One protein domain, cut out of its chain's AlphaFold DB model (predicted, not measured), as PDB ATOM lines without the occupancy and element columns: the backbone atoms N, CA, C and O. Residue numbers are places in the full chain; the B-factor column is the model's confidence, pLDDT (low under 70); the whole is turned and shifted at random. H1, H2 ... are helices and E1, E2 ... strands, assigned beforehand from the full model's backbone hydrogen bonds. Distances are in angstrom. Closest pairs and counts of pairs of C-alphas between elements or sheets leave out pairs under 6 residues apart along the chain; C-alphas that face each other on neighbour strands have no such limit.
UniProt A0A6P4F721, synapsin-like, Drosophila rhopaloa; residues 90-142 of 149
ATOM      1  N   PHE A  90     168.152 222.419 196.354       95.25
ATOM      2  CA  PHE A  90     167.605 221.734 195.185       95.25
ATOM      3  C   PHE A  90     168.659 220.793 194.609       95.25
ATOM      4  O   PHE A  90     169.843 221.138 194.556       95.25
ATOM      5  N   THR A  91     168.235 219.610 194.168       95.00
ATOM      6  CA  THR A  91     169.103 218.713 193.401       95.00
ATOM      7  C   THR A  91     169.076 219.114 191.932       95.00
ATOM      8  O   THR A  91     168.007 219.200 191.332       95.00
ATOM      9  N   LEU A  92     170.253 219.324 191.348       96.69
ATOM     10  CA  LEU A  92     170.451 219.459 189.912       96.69
ATOM     11  C   LEU A  92     171.074 218.165 189.386       96.69
ATOM     12  O   LEU A  92     172.226 217.867 189.701       96.69
ATOM     13  N   LEU A  93     170.317 217.422 188.580       96.81
ATOM     14  CA  LEU A  93     170.829 216.278 187.833       96.81
ATOM     15  C   LEU A  93     171.506 216.768 186.548       96.81
ATOM     16  O   LEU A  93     170.865 217.426 185.728       96.81
ATOM     17  N   VAL A  94     172.779 216.427 186.364       97.31
ATOM     18  CA  VAL A  94     173.554 216.732 185.158       97.31
ATOM     19  C   VAL A  94     173.840 215.444 184.390       97.31
ATOM     20  O   VAL A  94     174.380 214.492 184.951       97.31
ATOM     21  N   LEU A  95     173.470 215.433 183.106       96.88
ATOM     22  CA  LEU A  95     173.679 214.308 182.193       96.88
ATOM     23  C   LEU A  95     174.868 214.599 181.282       96.88
ATOM     24  O   LEU A  95     174.709 215.228 180.239       96.88
ATOM     25  N   ASP A  96     176.053 214.182 181.715       97.00
ATOM     26  CA  ASP A  96     177.317 214.436 181.020       97.00
ATOM     27  C   ASP A  96     178.385 213.418 181.454       97.00
ATOM     28  O   ASP A  96     178.203 212.697 182.440       97.00
ATOM     29  N   ASP A  97     179.502 213.371 180.729       94.38
ATOM     30  CA  ASP A  97     180.663 212.553 181.082       94.38
ATOM     31  C   ASP A  97     181.386 213.062 182.344       94.38
ATOM     32  O   ASP A  97     181.101 214.139 182.865       94.38
ATOM     33  N   GLN A  98     182.348 212.291 182.859       91.44
ATOM     34  CA  GLN A  98     183.114 212.646 184.066       91.44
ATOM     35  C   GLN A  98     184.284 213.619 183.813       91.44
ATOM     36  O   GLN A  98     184.997 213.973 184.754       91.44
ATOM     37  N   ASN A  99     184.516 214.062 182.572       95.56
ATOM     38  CA  ASN A  99     185.607 214.988 182.250       95.56
ATOM     39  C   ASN A  99     185.315 216.398 182.783       95.56
ATOM     40  O   ASN A  99     186.239 217.150 183.110       95.56
ATOM     41  N   THR A 100     184.032 216.745 182.909       96.75
ATOM     42  CA  THR A 100     183.587 218.019 183.474       96.75
ATOM     43  C   THR A 100     183.033 217.821 184.882       96.75
ATOM     44  O   THR A 100     181.948 217.284 185.071       96.75
ATOM     45  N   ASP A 101     183.748 218.321 185.893       95.81
ATOM     46  CA  ASP A 101     183.214 218.431 187.257       95.81
ATOM     47  C   ASP A 101     182.234 219.609 187.329       95.81
ATOM     48  O   ASP A 101     182.641 220.768 187.449       95.81
ATOM     49  N   TRP A 102     180.937 219.320 187.242       97.75
ATOM     50  CA  TRP A 102     179.882 220.329 187.327       97.75
ATOM     51  C   TRP A 102     179.704 220.887 188.743       97.75
ATOM     52  O   TRP A 102     179.345 222.057 188.911       97.75
ATOM     53  N   SER A 103     180.041 220.109 189.775       95.38
ATOM     54  CA  SER A 103     179.922 220.537 191.175       95.38
ATOM     55  C   SER A 103     180.797 221.754 191.472       95.38
ATOM     56  O   SER A 103     180.396 222.630 192.243       95.38
ATOM     57  N   LYS A 104     181.966 221.872 190.824       96.06
ATOM     58  CA  LYS A 104     182.847 223.041 190.985       96.06
ATOM     59  C   LYS A 104     182.210 224.344 190.485       96.06
ATOM     60  O   LYS A 104     182.428 225.385 191.096       96.06
ATOM     61  N   TYR A 105     181.416 224.292 189.410       96.31
ATOM     62  CA  TYR A 105     180.795 225.477 188.801       96.31
ATOM     63  C   TYR A 105     179.586 225.969 189.597       96.31
ATOM     64  O   TYR A 105     179.318 227.170 189.649       96.31
ATOM     65  N   PHE A 106     178.875 225.050 190.252       95.62
ATOM     66  CA  PHE A 106     177.743 225.381 191.116       95.62
ATOM     67  C   PHE A 106     178.138 225.612 192.580       95.62
ATOM     68  O   PHE A 106     177.297 225.991 193.395       95.62
ATOM     69  N   ARG A 107     179.419 225.454 192.936       91.69
ATOM     70  CA  ARG A 107     179.899 225.674 194.302       91.69
ATOM     71  C   ARG A 107     179.629 227.113 194.753       91.69
ATOM     72  O   ARG A 107     180.092 228.071 194.141       91.69
ATOM     73  N   GLY A 108     178.894 227.257 195.855       89.81
ATOM     74  CA  GLY A 108     178.522 228.560 196.417       89.81
ATOM     75  C   GLY A 108     177.431 229.307 195.640       89.81
ATOM     76  O   GLY A 108     177.065 230.412 196.034       89.81
ATOM     77  N   ARG A 109     176.890 228.727 194.558       93.62
ATOM     78  CA  ARG A 109     175.704 229.251 193.868       93.62
ATOM     79  C   ARG A 109     174.457 228.869 194.661       93.62
ATOM     80  O   ARG A 109     174.385 227.779 195.224       93.62
ATOM     81  N   ARG A 110     173.476 229.772 194.689       93.38
ATOM     82  CA  ARG A 110     172.213 229.587 195.407       93.38
ATOM     83  C   ARG A 110     171.022 229.938 194.536       93.38
ATOM     84  O   ARG A 110     171.099 230.869 193.733       93.38
ATOM     85  N   LEU A 111     169.928 229.210 194.721       92.69
ATOM     86  CA  LEU A 111     168.625 229.506 194.134       92.69
ATOM     87  C   LEU A 111     167.769 230.248 195.162       92.69
ATOM     88  O   LEU A 111     167.842 229.967 196.355       92.69
ATOM     89  N   HIS A 112     167.001 231.236 194.702       90.56
ATOM     90  CA  HIS A 112     166.138 232.075 195.548       90.56
ATOM     91  C   HIS A 112     166.834 232.707 196.778       90.56
ATOM     92  O   HIS A 112     166.183 233.070 197.749       90.56
ATOM     93  N   GLY A 113     168.160 232.878 196.724       88.81
ATOM     94  CA  GLY A 113     168.967 233.534 197.758       88.81
ATOM     95  C   GLY A 113     169.517 232.609 198.849       88.81
ATOM     96  O   GLY A 113     170.652 232.817 199.285       88.81
ATOM     97  N   ASP A 114     168.782 231.572 199.259       90.62
ATOM     98  CA  ASP A 114     169.153 230.722 200.404       90.62
ATOM     99  C   ASP A 114     169.135 229.206 200.150       90.62
ATOM    100  O   ASP A 114     169.597 228.467 201.018       90.62
ATOM    101  N   PHE A 115     168.682 228.731 198.985       94.06
ATOM    102  CA  PHE A 115     168.731 227.305 198.650       94.06
ATOM    103  C   PHE A 115     170.068 226.954 198.011       94.06
ATOM    104  O   PHE A 115     170.412 227.479 196.947       94.06
ATOM    105  N   ASP A 116     170.811 226.043 198.629       93.75
ATOM    106  CA  ASP A 116     172.034 225.510 198.037       93.75
ATOM    107  C   ASP A 116     171.704 224.605 196.829       93.75
ATOM    108  O   ASP A 116     170.580 224.126 196.654       93.75
ATOM    109  N   ILE A 117     172.690 224.371 195.964       95.56
ATOM    110  CA  ILE A 117     172.542 223.498 194.791       95.56
ATOM    111  C   ILE A 117     173.347 222.225 195.035       95.56
ATOM    112  O   ILE A 117     174.576 222.264 195.129       95.56
ATOM    113  N   ARG A 118     172.658 221.086 195.129       95.38
ATOM    114  CA  ARG A 118     173.283 219.762 195.168       95.38
ATOM    115  C   ARG A 118     173.392 219.240 193.743       95.38
ATOM    116  O   ARG A 118     172.383 218.914 193.132       95.38
ATOM    117  N   VAL A 119     174.608 219.153 193.223       96.12
ATOM    118  CA  VAL A 119     174.849 218.578 191.896       96.12
ATOM    119  C   VAL A 119     174.969 217.061 192.019       96.12
ATOM    120  O   VAL A 119     175.749 216.560 192.829       96.12
ATOM    121  N   GLU A 120     174.195 216.337 191.218       95.62
ATOM    122  CA  GLU A 120     174.345 214.902 190.979       95.62
ATOM    123  C   GLU A 120     174.627 214.689 189.494       95.62
ATOM    124  O   GLU A 120     174.004 215.328 188.652       95.62
ATOM    125  N   GLN A 121     175.589 213.827 189.169       95.50
ATOM    126  CA  GLN A 121     176.088 213.668 187.806       95.50
ATOM    127  C   GLN A 121     176.161 212.194 187.428       95.50
ATOM    128  O   GLN A 121     176.694 211.383 188.188       95.50
ATOM    129  N   ALA A 122     175.641 211.872 186.250       95.56
ATOM    130  CA  ALA A 122     175.679 210.540 185.663       95.56
ATOM    131  C   ALA A 122     175.632 210.635 184.132       95.56
ATOM    132  O   ALA A 122     175.099 211.593 183.573       95.56
ATOM    133  N   GLU A 123     176.160 209.623 183.448       95.00
ATOM    134  CA  GLU A 123     175.989 209.488 182.004       95.00
ATOM    135  C   GLU A 123     174.614 208.884 181.684       95.00
ATOM    136  O   GLU A 123     174.028 208.160 182.491       95.00
ATOM    137  N   PHE A 124     174.104 209.105 180.468       95.69
ATOM    138  CA  PHE A 124     172.813 208.542 180.035       95.69
ATOM    139  C   PHE A 124     172.714 207.018 180.199       95.69
ATOM    140  O   PHE A 124     171.627 206.491 180.412       95.69
ATOM    141  N   ARG A 125     173.841 206.306 180.091       94.38
ATOM    142  CA  ARG A 125     173.902 204.842 180.212       94.38
ATOM    143  C   ARG A 125     173.698 204.346 181.645       94.38
ATOM    144  O   ARG A 125     173.366 203.178 181.824       94.38
ATOM    145  N   ASP A 126     173.864 205.225 182.629       94.38
ATOM    146  CA  ASP A 126     173.845 204.890 184.051       94.38
ATOM    147  C   ASP A 126     172.552 205.331 184.745       94.38
ATOM    148  O   ASP A 126     172.442 205.226 185.965       94.38
ATOM    149  N   ILE A 127     171.554 205.819 184.001       95.44
ATOM    150  CA  ILE A 127     170.290 206.291 184.567       95.44
ATOM    151  C   ILE A 127     169.113 205.449 184.091       95.44
ATOM    152  O   ILE A 127     168.980 205.114 182.919       95.44
ATOM    153  N   THR A 128     168.201 205.160 185.016       96.12
ATOM    154  CA  THR A 128     166.852 204.674 184.724       96.12
ATOM    155  C   THR A 128     165.830 205.608 185.358       96.12
ATOM    156  O   THR A 128     165.966 205.977 186.524       96.12
ATOM    157  N   VAL A 129     164.794 205.981 184.606       96.38
ATOM    158  CA  VAL A 129     163.700 206.826 185.098       96.38
ATOM    159  C   VAL A 129     162.401 206.039 185.054       96.38
ATOM    160  O   VAL A 129     162.041 205.482 184.020       96.38
ATOM    161  N   VAL A 130     161.687 206.017 186.175       96.81
ATOM    162  CA  VAL A 130     160.325 205.488 186.271       96.81
ATOM    163  C   VAL A 130     159.430 206.630 186.715       96.81
ATOM    164  O   VAL A 130     159.762 207.330 187.664       96.81
ATOM    165  N   SER A 131     158.306 206.854 186.041       96.88
ATOM    166  CA  SER A 131     157.372 207.920 186.406       96.88
ATOM    167  C   SER A 131     155.969 207.365 186.586       96.88
ATOM    168  O   SER A 131     155.518 206.535 185.800       96.88
ATOM    169  N   SER A 132     155.296 207.826 187.637       96.81
ATOM    170  CA  SER A 132     153.896 207.536 187.935       96.81
ATOM    171  C   SER A 132     153.145 208.846 188.167       96.81
ATOM    172  O   SER A 132     153.734 209.827 188.625       96.81
ATOM    173  N   ALA A 133     151.844 208.858 187.878       96.88
ATOM    174  CA  ALA A 133     150.975 209.995 188.168       96.88
ATOM    175  C   ALA A 133     150.891 210.297 189.677       96.88
ATOM    176  O   ALA A 133     150.768 211.459 190.054       96.88
ATOM    177  N   ASP A 134     151.015 209.271 190.526       96.38
ATOM    178  CA  ASP A 134     150.844 209.403 191.978       96.38
ATOM    179  C   ASP A 134     152.125 209.863 192.688       96.38
ATOM    180  O   ASP A 134     152.072 210.599 193.670       96.38
ATOM    181  N   THR A 135     153.293 209.423 192.204       93.06
ATOM    182  CA  THR A 135     154.590 209.654 192.873       93.06
ATOM    183  C   THR A 135     155.525 210.577 192.098       93.06
ATOM    184  O   THR A 135     156.591 210.926 192.598       93.06
ATOM    185  N   GLY A 136     155.163 210.955 190.870       95.44
ATOM    186  CA  GLY A 136     156.040 211.696 189.974       95.44
ATOM    187  C   GLY A 136     157.213 210.851 189.450       95.44
ATOM    188  O   GLY A 136     157.167 209.615 189.486       95.44
ATOM    189  N   PRO A 137     158.249 211.499 188.886       95.50
ATOM    190  CA  PRO A 137     159.430 210.824 188.363       95.50
ATOM    191  C   PRO A 137     160.390 210.396 189.481       95.50
ATOM    192  O   PRO A 137     160.755 211.180 190.355       95.50
ATOM    193  N   VAL A 138     160.859 209.159 189.390       95.38
ATOM    194  CA  VAL A 138     161.917 208.577 190.210       95.38
ATOM    195  C   VAL A 138     163.099 208.277 189.302       95.38
ATOM    196  O   VAL A 138     162.979 207.541 188.322       95.38
ATOM    197  N   VAL A 139     164.251 208.852 189.639       95.75
ATOM    198  CA  VAL A 139     165.510 208.648 188.923       95.75
ATOM    199  C   VAL A 139     166.382 207.703 189.741       95.75
ATOM    200  O   VAL A 139     166.681 207.974 190.901       95.75
ATOM    201  N   THR A 140     166.792 206.593 189.136       95.12
ATOM    202  CA  THR A 140     167.774 205.662 189.699       95.12
ATOM    203  C   THR A 140     169.081 205.819 188.939       95.12
ATOM    204  O   THR A 140     169.081 205.751 187.711       95.12
ATOM    205  N   MET A 141     170.183 206.019 189.660       93.44
ATOM    206  CA  MET A 141     171.523 206.141 189.082       93.44
ATOM    207  C   MET A 141     172.378 204.942 189.491       93.44
ATOM    208  O   MET A 141     172.497 204.642 190.681       93.44
ATOM    209  N   ALA A 142     173.002 204.280 188.523       89.00
ATOM    210  CA  ALA A 142     174.011 203.258 188.755       89.00
ATOM    211  C   ALA A 142     175.353 203.942 189.053       89.00
ATOM    212  O   ALA A 142     176.002 204.490 188.166       89.00
TER     213      ALA A 142
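Overview. This is residues 90 to 142 of the 149 residues of the protein "synapsin-like" of Drosophila rhopaloa (UniProt A0A6P4F721). Two pairs of strands make an open, flat V: the parallel pair E1 and E2 is one arm, the antiparallel hairpin E3 and E4 is the other, and the arms come together near the link from E2 to E3. The short helix H1 packs on E2 over one face of the parallel pair, while the hairpin splays away from the other face. The printed part has 53 residues, with one named helix and four named strands in the order E1, H1, E2, E3, E4, in the class mostly strand. It is loose, with a radius of gyration of the C-alphas of 13.0 A, and the C-alphas span 33 by 29 by 11 A.

Along the chain. Find C-alpha 90 at (167.605, 221.734, 195.185); from there E1, residues 90 to 95, runs 16.2 A to C-alpha 95. Its neighbour E2, residues 115 to 122, is the longest strand, 22.3 A from C-alpha 115 at (168.731, 227.305, 198.650) to C-alpha 122. Between them along the chain look for H1, residues 102 to 106, 6.7 A long. After E2 come E3, residues 127 to 132, 16.8 A, and E4, residues 136 to 141, 16.5 A, which ends at C-alpha 141 at (171.523, 206.141, 189.082).

Arrangement. Begin with E1 and E2, which are parallel, with 25 degrees between their directions. Here N 92 and O 118 are within hydrogen-bond range at 2.8 A, as are N 120 and O 92 at 2.9 A. E1, H1 and E2 form a strand-helix-strand unit, two parallel neighbour strands with a helix between them along the chain, and its crossover is right-handed. H1 and E2 have 7 pairs of C-alphas within 8 A, the closest being those of Ser 103 and Val 119 at 5.5 A. In H1 every O i to N i+4 pair is within hydrogen-bond range. Before E2, residues 110 to 111 pair antiparallel with residues 115 to 116 of E2. Now move to the hairpin E3 and E4, antiparallel at 162 degrees, where N 138 and O 130 are 2.7 A apart and N 128 and O 140 are 2.9 A apart, both within hydrogen-bond range. E2 and E3 meet only through their link. The closest C-alphas of E2 and E4 are those of Ala 122 and Met 141, 7.0 A apart. E1 is apart from E3 and E4, and so is H1.

Size, cuts and confidence. Look for the two C-alphas farthest apart at Asn 99 and Asp 134, 36.5 A from each other. The links E2 to E3 and E3 to E4 are tight, those from E1 to H1 and H1 to E2 are short, and no link is long. The printed part has no cut. Its mean pLDDT is 94.8, and no printed residue is under 70 in this model.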